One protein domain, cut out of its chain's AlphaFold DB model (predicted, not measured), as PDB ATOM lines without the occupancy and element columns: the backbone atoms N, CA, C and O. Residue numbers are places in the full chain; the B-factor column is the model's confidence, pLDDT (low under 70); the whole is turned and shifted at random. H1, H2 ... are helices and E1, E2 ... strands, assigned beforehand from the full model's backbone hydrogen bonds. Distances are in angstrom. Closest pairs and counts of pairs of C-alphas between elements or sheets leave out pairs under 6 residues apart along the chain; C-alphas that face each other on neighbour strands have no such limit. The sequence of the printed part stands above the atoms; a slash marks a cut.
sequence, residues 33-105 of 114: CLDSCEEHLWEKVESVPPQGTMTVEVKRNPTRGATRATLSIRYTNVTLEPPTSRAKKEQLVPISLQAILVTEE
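AT A GLANCE: This is residues 33 to 105 of the 114 residues of an uncharacterized protein of Moorea sp. SIO2B7 (UniProt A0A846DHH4). A long, narrow, strongly twisted sheet of three strands makes the length of the model, with E2 running between E1 and E3, and one short helix, H1, packs on one face while the other face is bare. The loop of the hairpin E1 and E2 sticks out at one end with residues 60 to 65, and the long loop of residues 81 to 94 makes the other end. The printed part has 73 residues with one named helix and three named strands, in the order H1, E1, E2, E3; the sheet runs E1, E2, E3, antiparallel throughout, and the class is mostly strand. The whole is only just extended, close to loose, with a radius of gyration of the C-alphas of 17.3 A, and elongated, with spans of 52 by 28 by 16 A.

IN THESE COORDINATES: Residues 33 to 34 pair with residues 39 to 40 in a short antiparallel pairing. H1 is residues 41 to 47, 10.1 A long, and begins at C-alpha 41 (-18.632, 31.736, 29.889). E1, residues 52 to 58, is 18.9 A long. E2, residues 67 to 80, is the longest strand at 36.3 A, begins at C-alpha 67 (1.583, 53.783, 25.552), and bends by 69 degrees at residue 77. E3, residues 95 to 104, is 28.5 A long and ends at C-alpha 104 (-5.765, 45.400, 30.333).

HOW THE PARTS SIT: The three strands form a meander, each strand the antiparallel neighbour of the one before. E1 and E2 are a hairpin with 133 degrees between their directions; N 54 and O 71 are within hydrogen-bond range at 2.9 A, as are N 71 and O 54 at 2.8 A. E2 and E3 are also a hairpin, at 162 degrees, with N 80 and O 95 within range at 2.8 A and N 74 and O 101 at 2.9 A. E1 and E3 are the edge strands. H1 is on the sheet at a height of 7.1 A, over E3. It runs only just slantwise to the strands, at 58 degrees to E3 on the local plane. The closest C-alphas of H1 and E3 are those of Val 45 and Leu 101, 6.5 A apart; those of H1 and E2 are Val 45 and Thr 76, also 6.5 A. In H1 every O i to N i+4 pair is within hydrogen-bond range.

THE WHOLE: The two C-alphas farthest apart, those of Gly 65 and Glu 90, are 52.0 A from each other. The printed part has no cut. The link from H1 to E1 is tight, that from E1 to E2 is short, and that from E2 to E3, with 14 residues, is long. The mean pLDDT of the printed part is 89.6; residues 87 and 89 are under 70.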
ATOM      1  N   CYS A  33     -23.879  29.555  27.805       93.62
ATOM      2  CA  CYS A  33     -24.133  28.651  28.919       93.62
ATOM      3  C   CYS A  33     -23.092  27.529  28.953       93.62
ATOM      4  O   CYS A  33     -22.753  26.967  27.905       93.62
ATOM      5  N   LEU A  34     -22.639  27.193  30.154       93.06
ATOM      6  CA  LEU A  34     -21.746  26.082  30.464       93.06
ATOM      7  C   LEU A  34     -22.442  25.126  31.435       93.06
ATOM      8  O   LEU A  34     -23.386  25.535  32.107       93.06
ATOM      9  N   ASP A  35     -21.972  23.879  31.509       85.75
ATOM     10  CA  ASP A  35     -22.342  22.901  32.543       85.75
ATOM     11  C   ASP A  35     -23.857  22.860  32.823       85.75
ATOM     12  O   ASP A  35     -24.331  23.247  33.886       85.75
ATOM     13  N   SER A  36     -24.658  22.450  31.831       82.75
ATOM     14  CA  SER A  36     -26.133  22.442  31.931       82.75
ATOM     15  C   SER A  36     -26.784  23.800  32.261       82.75
ATOM     16  O   SER A  36     -27.918  23.846  32.737       82.75
ATOM     17  N   CYS A  37     -26.108  24.902  31.929       85.12
ATOM     18  CA  CYS A  37     -26.494  26.284  32.234       85.12
ATOM     19  C   CYS A  37     -26.423  26.661  33.725       85.12
ATOM     20  O   CYS A  37     -27.098  27.606  34.131       85.12
ATOM     21  N   GLU A  38     -25.630  25.956  34.534       88.06
ATOM     22  CA  GLU A  38     -25.348  26.365  35.919       88.06
ATOM     23  C   GLU A  38     -24.358  27.537  35.988       88.06
ATOM     24  O   GLU A  38     -24.377  28.320  36.938       88.06
ATOM     25  N   GLU A  39     -23.517  27.677  34.963       93.19
ATOM     26  CA  GLU A  39     -22.517  28.730  34.847       93.19
ATOM     27  C   GLU A  39     -22.509  29.316  33.427       93.19
ATOM     28  O   GLU A  39     -23.058  28.757  32.471       93.19
ATOM     29  N   HIS A  40     -21.874  30.472  33.292       95.31
ATOM     30  CA  HIS A  40     -21.741  31.204  32.050       95.31
ATOM     31  C   HIS A  40     -20.267  31.478  31.721       95.31
ATOM     32  O   HIS A  40     -19.389  31.456  32.586       95.31
ATOM     33  N   LEU A  41     -19.988  31.665  30.430       96.06
ATOM     34  CA  LEU A  41     -18.632  31.736  29.889       96.06
ATOM     35  C   LEU A  41     -17.778  32.821  30.550       96.06
ATOM     36  O   LEU A  41     -16.616  32.558  30.868       96.06
ATOM     37  N   TRP A  42     -18.333  34.021  30.726       96.00
ATOM     38  CA  TRP A  42     -17.597  35.160  31.273       96.00
ATOM     39  C   TRP A  42     -17.263  34.957  32.740       96.00
ATOM     40  O   TRP A  42     -16.095  35.007  33.111       96.00
ATOM     41  N   GLU A  43     -18.262  34.598  33.534       95.81
ATOM     42  CA  GLU A  43     -18.138  34.306  34.956       95.81
ATOM     43  C   GLU A  43     -17.084  33.216  35.191       95.81
ATOM     44  O   GLU A  43     -16.185  33.373  36.023       95.81
ATOM     45  N   LYS A  44     -17.120  32.150  34.380       96.56
ATOM     46  CA  LYS A  44     -16.152  31.061  34.473       96.56
ATOM     47  C   LYS A  44     -14.735  31.533  34.192       96.56
ATOM     48  O   LYS A  44     -13.839  31.236  34.979       96.56
ATOM     49  N   VAL A  45     -14.499  32.235  33.083       96.50
ATOM     50  CA  VAL A  45     -13.135  32.638  32.707       96.50
ATOM     51  C   VAL A  45     -12.587  33.756  33.601       96.50
ATOM     52  O   VAL A  45     -11.388  33.776  33.875       96.50
ATOM     53  N   GLU A  46     -13.445  34.642  34.108       95.81
ATOM     54  CA  GLU A  46     -13.079  35.711  35.046       95.81
ATOM     55  C   GLU A  46     -12.725  35.171  36.435       95.81
ATOM     56  O   GLU A  46     -11.826  35.709  37.084       95.81
ATOM     57  N   SER A  47     -13.368  34.079  36.870       95.88
ATOM     58  CA  SER A  47     -13.070  33.421  38.152       95.88
ATOM     59  C   SER A  47     -11.661  32.815  38.219       95.88
ATOM     60  O   SER A  47     -11.130  32.566  39.305       95.88
ATOM     61  N   VAL A  48     -11.038  32.572  37.062       97.19
ATOM     62  CA  VAL A  48      -9.705  31.976  36.969       97.19
ATOM     63  C   VAL A  48      -8.654  33.030  37.338       97.19
ATOM     64  O   VAL A  48      -8.661  34.129  36.777       97.19
ATOM     65  N   PRO A  49      -7.702  32.726  38.239       96.38
ATOM     66  CA  PRO A  49      -6.606  33.646  38.515       96.38
ATOM     67  C   PRO A  49      -5.771  33.888  37.243       96.38
ATOM     68  O   PRO A  49      -5.623  32.969  36.432       96.38
ATOM     69  N   PRO A  50      -5.195  35.091  37.050       96.56
ATOM     70  CA  PRO A  50      -4.255  35.337  35.962       96.56
ATOM     71  C   PRO A  50      -3.158  34.271  35.926       96.56
ATOM     72  O   PRO A  50      -2.498  34.010  36.932       96.56
ATOM     73  N   GLN A  51      -2.968  33.653  34.763       97.31
ATOM     74  CA  GLN A  51      -1.956  32.611  34.545       97.31
ATOM     75  C   GLN A  51      -0.734  33.136  33.790       97.31
ATOM     76  O   GLN A  51       0.287  32.459  33.707       97.31
ATOM     77  N   GLY A  52      -0.818  34.352  33.258       95.25
ATOM     78  CA  GLY A  52       0.301  35.034  32.634       95.25
ATOM     79  C   GLY A  52       0.015  36.512  32.445       95.25
ATOM     80  O   GLY A  52      -1.134  36.952  32.514       95.25
ATOM     81  N   THR A  53       1.076  37.268  32.187       95.81
ATOM     82  CA  THR A  53       0.993  38.680  31.828       95.81
ATOM     83  C   THR A  53       1.782  38.946  30.553       95.81
ATOM     84  O   THR A  53       2.753  38.253  30.241       95.81
ATOM     85  N   MET A  54       1.346  39.938  29.784       94.56
ATOM     86  CA  MET A  54       2.015  40.365  28.559       94.56
ATOM     87  C   MET A  54       1.940  41.879  28.426       94.56
ATOM     88  O   MET A  54       0.870  42.459  28.556       94.56
ATOM     89  N   THR A  55       3.056  42.527  28.107       93.50
ATOM     90  CA  THR A  55       3.056  43.957  27.788       93.50
ATOM     91  C   THR A  55       2.987  44.160  26.281       93.50
ATOM     92  O   THR A  55       3.828  43.632  25.551       93.50
ATOM     93  N   VAL A  56       2.031  44.962  25.816       91.62
ATOM     94  CA  VAL A  56       1.882  45.326  24.400       91.62
ATOM     95  C   VAL A  56       2.133  46.813  24.181       91.62
ATOM     96  O   VAL A  56       1.799  47.653  25.018       91.62
ATOM     97  N   GLU A  57       2.737  47.144  23.042       90.44
ATOM     98  CA  GLU A  57       2.894  48.529  22.605       90.44
ATOM     99  C   GLU A  57       1.657  48.981  21.837       90.44
ATOM    100  O   GLU A  57       1.297  48.438  20.792       90.44
ATOM    101  N   VAL A  58       1.019  50.014  22.364       85.69
ATOM    102  CA  VAL A  58      -0.211  50.584  21.843       85.69
ATOM    103  C   VAL A  58       0.178  51.793  21.021       85.69
ATOM    104  O   VAL A  58       0.690  52.787  21.542       85.69
ATOM    105  N   LYS A  59      -0.024  51.703  19.706       85.38
ATOM    106  CA  LYS A  59       0.265  52.821  18.811       85.38
ATOM    107  C   LYS A  59      -0.669  53.988  19.121       85.38
ATOM    108  O   LYS A  59      -1.825  53.799  19.489       85.38
ATOM    109  N   ARG A  60      -0.160  55.200  18.909       84.38
ATOM    110  CA  ARG A  60      -0.958  56.423  18.989       84.38
ATOM    111  C   ARG A  60      -2.169  56.338  18.052       84.38
ATOM    112  O   ARG A  60      -2.013  55.990  16.882       84.38
ATOM    113  N   ASN A  61      -3.332  56.754  18.537       79.25
ATOM    114  CA  ASN A  61      -4.504  57.074  17.724       79.25
ATOM    115  C   ASN A  61      -4.976  58.517  18.070       79.25
ATOM    116  O   ASN A  61      -4.326  59.193  18.874       79.25
ATOM    117  N   PRO A  62      -6.042  59.056  17.448       77.31
ATOM    118  CA  PRO A  62      -6.505  60.418  17.731       77.31
ATOM    119  C   PRO A  62      -6.930  60.675  19.187       77.31
ATOM    120  O   PRO A  62      -6.880  61.820  19.625       77.31
ATOM    121  N   THR A  63      -7.323  59.636  19.930       72.94
ATOM    122  CA  THR A  63      -7.849  59.727  21.304       72.94
ATOM    123  C   THR A  63      -6.860  59.256  22.379       72.94
ATOM    124  O   THR A  63      -7.060  59.544  23.553       72.94
ATOM    125  N   ARG A  64      -5.771  58.572  22.004       73.06
ATOM    126  CA  ARG A  64      -4.805  57.924  22.905       73.06
ATOM    127  C   ARG A  64      -3.375  58.109  22.392       73.06
ATOM    128  O   ARG A  64      -3.052  57.789  21.246       73.06
ATOM    129  N   GLY A  65      -2.493  58.613  23.258       77.44
ATOM    130  CA  GLY A  65      -1.049  58.667  23.002       77.44
ATOM    131  C   GLY A  65      -0.432  57.268  22.905       77.44
ATOM    132  O   GLY A  65      -1.023  56.291  23.355       77.44
ATOM    133  N   ALA A  66       0.763  57.157  22.319       80.88
ATOM    134  CA  ALA A  66       1.476  55.884  22.338       80.88
ATOM    135  C   ALA A  66       1.772  55.486  23.792       80.88
ATOM    136  O   ALA A  66       2.299  56.298  24.552       80.88
ATOM    137  N   THR A  67       1.413  54.266  24.177       83.62
ATOM    138  CA  THR A  67       1.583  53.783  25.552       83.62
ATOM    139  C   THR A  67       1.891  52.291  25.575       83.62
ATOM    140  O   THR A  67       1.745  51.601  24.567       83.62
ATOM    141  N   ARG A  68       2.344  51.790  26.722       87.19
ATOM    142  CA  ARG A  68       2.508  50.360  26.982       87.19
ATOM    143  C   ARG A  68       1.354  49.914  27.868       87.19
ATOM    144  O   ARG A  68       1.133  50.527  28.906       87.19
ATOM    145  N   ALA A  69       0.640  48.878  27.452       89.88
ATOM    146  CA  ALA A  69      -0.436  48.274  28.230       89.88
ATOM    147  C   ALA A  69       0.021  46.914  28.754       89.88
ATOM    148  O   ALA A  69       0.582  46.120  27.993       89.88
ATOM    149  N   THR A  70      -0.203  46.648  30.038       93.38
ATOM    150  CA  THR A  70       0.011  45.326  30.634       93.38
ATOM    151  C   THR A  70      -1.304  44.568  30.580       93.38
ATOM    152  O   THR A  70      -2.329  45.068  31.021       93.38
ATOM    153  N   LEU A  71      -1.283  43.373  30.006       95.62
ATOM    154  CA  LEU A  71      -2.443  42.512  29.851       95.62
ATOM    155  C   LEU A  71      -2.296  41.307  30.774       95.62
ATOM    156  O   LEU A  71      -1.259  40.643  30.737       95.62
ATOM    157  N   SER A  72      -3.335  40.982  31.538       97.00
ATOM    158  CA  SER A  72      -3.463  39.678  32.193       97.00
ATOM    159  C   SER A  72      -4.128  38.681  31.259       97.00
ATOM    160  O   SER A  72      -5.077  39.007  30.546       97.00
ATOM    161  N   ILE A  73      -3.634  37.447  31.283       97.62
ATOM    162  CA  ILE A  73      -4.137  36.333  30.485       97.62
ATOM    163  C   ILE A  73      -4.703  35.281  31.437       97.62
ATOM    164  O   ILE A  73      -4.005  34.769  32.318       97.62
ATOM    165  N   ARG A  74      -5.972  34.937  31.232       98.06
ATOM    166  CA  ARG A  74      -6.677  33.836  31.894       98.06
ATOM    167  C   ARG A  74      -7.107  32.847  30.826       98.06
ATOM    168  O   ARG A  74      -7.579  33.256  29.768       98.06
ATOM    169  N   TYR A  75      -6.961  31.556  31.084       97.69
ATOM    170  CA  TYR A  75      -7.477  30.536  30.180       97.69
ATOM    171  C   TYR A  75      -7.975  29.317  30.944       97.69
ATOM    172  O   TYR A  75      -7.438  28.953  31.988       97.69
ATOM    173  N   THR A  76      -9.016  28.677  30.430       97.62
ATOM    174  CA  THR A  76      -9.574  27.464  31.033       97.62
ATOM    175  C   THR A  76     -10.303  26.629  29.992       97.62
ATOM    176  O   THR A  76     -10.709  27.135  28.943       97.62
ATOM    177  N   ASN A  77     -10.449  25.336  30.268       97.12
ATOM    178  CA  ASN A  77     -11.287  24.465  29.458       97.12
ATOM    179  C   ASN A  77     -12.745  24.671  29.862       97.12
ATOM    180  O   ASN A  77     -13.068  24.694  31.048       97.12
ATOM    181  N   VAL A  78     -13.616  24.801  28.869       95.75
ATOM    182  CA  VAL A  78     -15.056  24.975  29.054       95.75
ATOM    183  C   VAL A  78     -15.806  24.019  28.141       95.75
ATOM    184  O   VAL A  78     -15.316  23.658  27.070       95.75
ATOM    185  N   THR A  79     -17.011  23.635  28.548       95.62
ATOM    186  CA  THR A  79     -17.926  22.857  27.715       95.62
ATOM    187  C   THR A  79     -19.148  23.711  27.419       95.62
ATOM    188  O   THR A  79     -19.931  24.016  28.313       95.62
ATOM    189  N   LEU A  80     -19.279  24.136  26.164       93.75
ATOM    190  CA  LEU A  80     -20.393  24.954  25.708       93.75
ATOM    191  C   LEU A  80     -21.645  24.102  25.550       93.75
ATOM    192  O   LEU A  80     -21.647  23.135  24.782       93.75
ATOM    193  N   GLU A  81     -22.726  24.520  26.196       93.56
ATOM    194  CA  GLU A  81     -24.043  23.941  25.975       93.56
ATOM    195  C   GLU A  81     -24.642  24.428  24.644       93.56
ATOM    196  O   GLU A  81     -24.437  25.583  24.237       93.56
ATOM    197  N   PRO A  82     -25.412  23.580  23.939       91.50
ATOM    198  CA  PRO A  82     -26.114  24.006  22.743       91.50
ATOM    199  C   PRO A  82     -27.173  25.074  23.073       91.50
ATOM    200  O   PRO A  82     -27.840  24.998  24.110       91.50
ATOM    201  N   PRO A  83     -27.389  26.055  22.177       87.00
ATOM    202  CA  PRO A  83     -28.355  27.126  22.400       87.00
ATOM    203  C   PRO A  83     -29.776  26.580  22.596       87.00
ATOM    204  O   PRO A  83     -30.260  25.750  21.823       87.00
ATOM    205  N   THR A  84     -30.467  27.082  23.619       78.62
ATOM    206  CA  THR A  84     -31.787  26.595  24.057       78.62
ATOM    207  C   THR A  84     -32.921  26.907  23.081       78.62
ATOM    208  O   THR A  84     -33.902  26.172  23.040       78.62
ATOM    209  N   SER A  85     -32.790  27.960  22.272       77.56
ATOM    210  CA  SER A  85     -33.829  28.440  21.351       77.56
ATOM    211  C   SER A  85     -33.925  27.667  20.028       77.56
ATOM    212  O   SER A  85     -34.743  28.018  19.176       77.56
ATOM    213  N   ARG A  86     -33.108  26.626  19.813       74.31
ATOM    214  CA  ARG A  86     -33.087  25.886  18.542       74.31
ATOM    215  C   ARG A  86     -34.109  24.755  18.481       74.31
ATOM    216  O   ARG A  86     -34.235  23.941  19.393       74.31
ATOM    217  N   ALA A  87     -34.760  24.639  17.322       61.25
ATOM    218  CA  ALA A  87     -35.483  23.429  16.950       61.25
ATOM    219  C   ALA A  87     -34.500  22.242  16.887       61.25
ATOM    220  O   ALA A  87     -33.418  22.374  16.319       61.25
ATOM    221  N   LYS A  88     -34.889  21.083  17.441       72.38
ATOM    222  CA  LYS A  88     -34.077  19.847  17.512       72.38
ATOM    223  C   LYS A  88     -32.827  19.929  18.408       72.38
ATOM    224  O   LYS A  88     -31.802  19.335  18.081       72.38
ATOM    225  N   LYS A  89     -32.922  20.596  19.567       67.31
ATOM    226  CA  LYS A  89     -31.861  20.616  20.600       67.31
ATOM    227  C   LYS A  89     -31.316  19.218  20.934       67.31
ATOM    228  O   LYS A  89     -30.122  19.077  21.144       67.31
ATOM    229  N   GLU A  90     -32.169  18.196  20.920       71.81
ATOM    230  CA  GLU A  90     -31.820  16.789  21.192       71.81
ATOM    231  C   GLU A  90     -30.726  16.219  20.270       71.81
ATOM    232  O   GLU A  90     -30.100  15.221  20.607       71.81
ATOM    233  N   GLN A  91     -30.498  16.833  19.105       80.94
ATOM    234  CA  GLN A  91     -29.475  16.411  18.142       80.94
ATOM    235  C   GLN A  91     -28.154  17.172  18.306       80.94
ATOM    236  O   GLN A  91     -27.171  16.842  17.644       80.94
ATOM    237  N   LEU A  92     -28.131  18.207  19.149       86.69
ATOM    238  CA  LEU A  92     -26.952  19.017  19.418       86.69
ATOM    239  C   LEU A  92     -26.258  18.500  20.677       86.69
ATOM    240  O   LEU A  92     -26.911  18.167  21.664       86.69
ATOM    241  N   VAL A  93     -24.929  18.448  20.643       90.56
ATOM    242  CA  VAL A  93     -24.112  17.905  21.735       90.56
ATOM    243  C   VAL A  93     -23.249  18.998  22.366       90.56
ATOM    244  O   VAL A  93     -22.797  19.895  21.653       90.56
ATOM    245  N   PRO A  94     -22.982  18.960  23.678       93.12
ATOM    246  CA  PRO A  94     -22.056  19.903  24.290       93.12
ATOM    247  C   PRO A  94     -20.666  19.848  23.639       93.12
ATOM    248  O   PRO A  94     -20.210  18.782  23.215       93.12
ATOM    249  N   ILE A  95     -19.995  20.998  23.538       93.06
ATOM    250  CA  ILE A  95     -18.704  21.123  22.842       93.06
ATOM    251  C   ILE A  95     -17.642  21.626  23.804       93.06
ATOM    252  O   ILE A  95     -17.716  22.759  24.275       93.06
ATOM    253  N   SER A  96     -16.616  20.813  24.037       93.94
ATOM    254  CA  SER A  96     -15.461  21.224  24.831       93.94
ATOM    255  C   SER A  96     -14.458  22.023  23.997       93.94
ATOM    256  O   SER A  96     -14.064  21.608  22.903       93.94
ATOM    257  N   LEU A  97     -14.031  23.168  24.524       94.94
ATOM    258  CA  LEU A  97     -13.014  24.039  23.936       94.94
ATOM    259  C   LEU A  97     -12.242  24.797  25.023       94.94
ATOM    260  O   LEU A  97     -12.548  24.689  26.209       94.94
ATOM    261  N   GLN A  98     -11.237  25.571  24.619       96.81
ATOM    262  CA  GLN A  98     -10.509  26.460  25.519       96.81
ATOM    263  C   GLN A  98     -11.025  27.894  25.376       96.81
ATOM    264  O   GLN A  98     -11.103  28.424  24.267       96.81
ATOM    265  N   ALA A  99     -11.350  28.519  26.505       97.25
ATOM    266  CA  ALA A  99     -11.639  29.941  26.594       97.25
ATOM    267  C   ALA A  99     -10.375  30.687  27.032       97.25
ATOM    268  O   ALA A  99      -9.668  30.226  27.929       97.25
ATOM    269  N   ILE A 100     -10.105  31.832  26.406       97.50
ATOM    270  CA  ILE A 100      -8.983  32.710  26.739       97.50
ATOM    271  C   ILE A 100      -9.541  34.120  26.914       97.50
ATOM    272  O   ILE A 100     -10.144  34.665  25.989       97.50
ATOM    273  N   LEU A 101      -9.329  34.701  28.090       97.19
ATOM    274  CA  LEU A 101      -9.649  36.087  28.400       97.19
ATOM    275  C   LEU A 101      -8.348  36.870  28.561       97.19
ATOM    276  O   LEU A 101      -7.462  36.480  29.325       97.19
ATOM    277  N   VAL A 102      -8.259  37.981  27.841       96.00
ATOM    278  CA  VAL A 102      -7.151  38.929  27.920       96.00
ATOM    279  C   VAL A 102      -7.728  40.277  28.325       96.00
ATOM    280  O   VAL A 102      -8.657  40.752  27.680       96.00
ATOM    281  N   THR A 103      -7.208  40.861  29.401       94.25
ATOM    282  CA  THR A 103      -7.712  42.120  29.971       94.25
ATOM    283  C   THR A 103      -6.564  43.067  30.277       94.25
ATOM    284  O   THR A 103      -5.575  42.634  30.869       94.25
ATOM    285  N   GLU A 104      -6.699  44.347  29.919       92.88
ATOM    286  CA  GLU A 104      -5.765  45.400  30.333       92.88
ATOM    287  C   GLU A 104      -5.825  45.602  31.854       92.88
ATOM    288  O   GLU A 104      -6.883  45.849  32.432       92.88
ATOM    289  N   GLU A 105      -4.675  45.462  32.507       88.12
ATOM    290  CA  GLU A 105      -4.493  45.806  33.911       88.12
ATOM    291  C   GLU A 105      -4.332  47.319  34.047       88.12
ATOM    292  O   GLU A 105      -3.643  47.948  33.245       88.12
TER     293      GLU A 105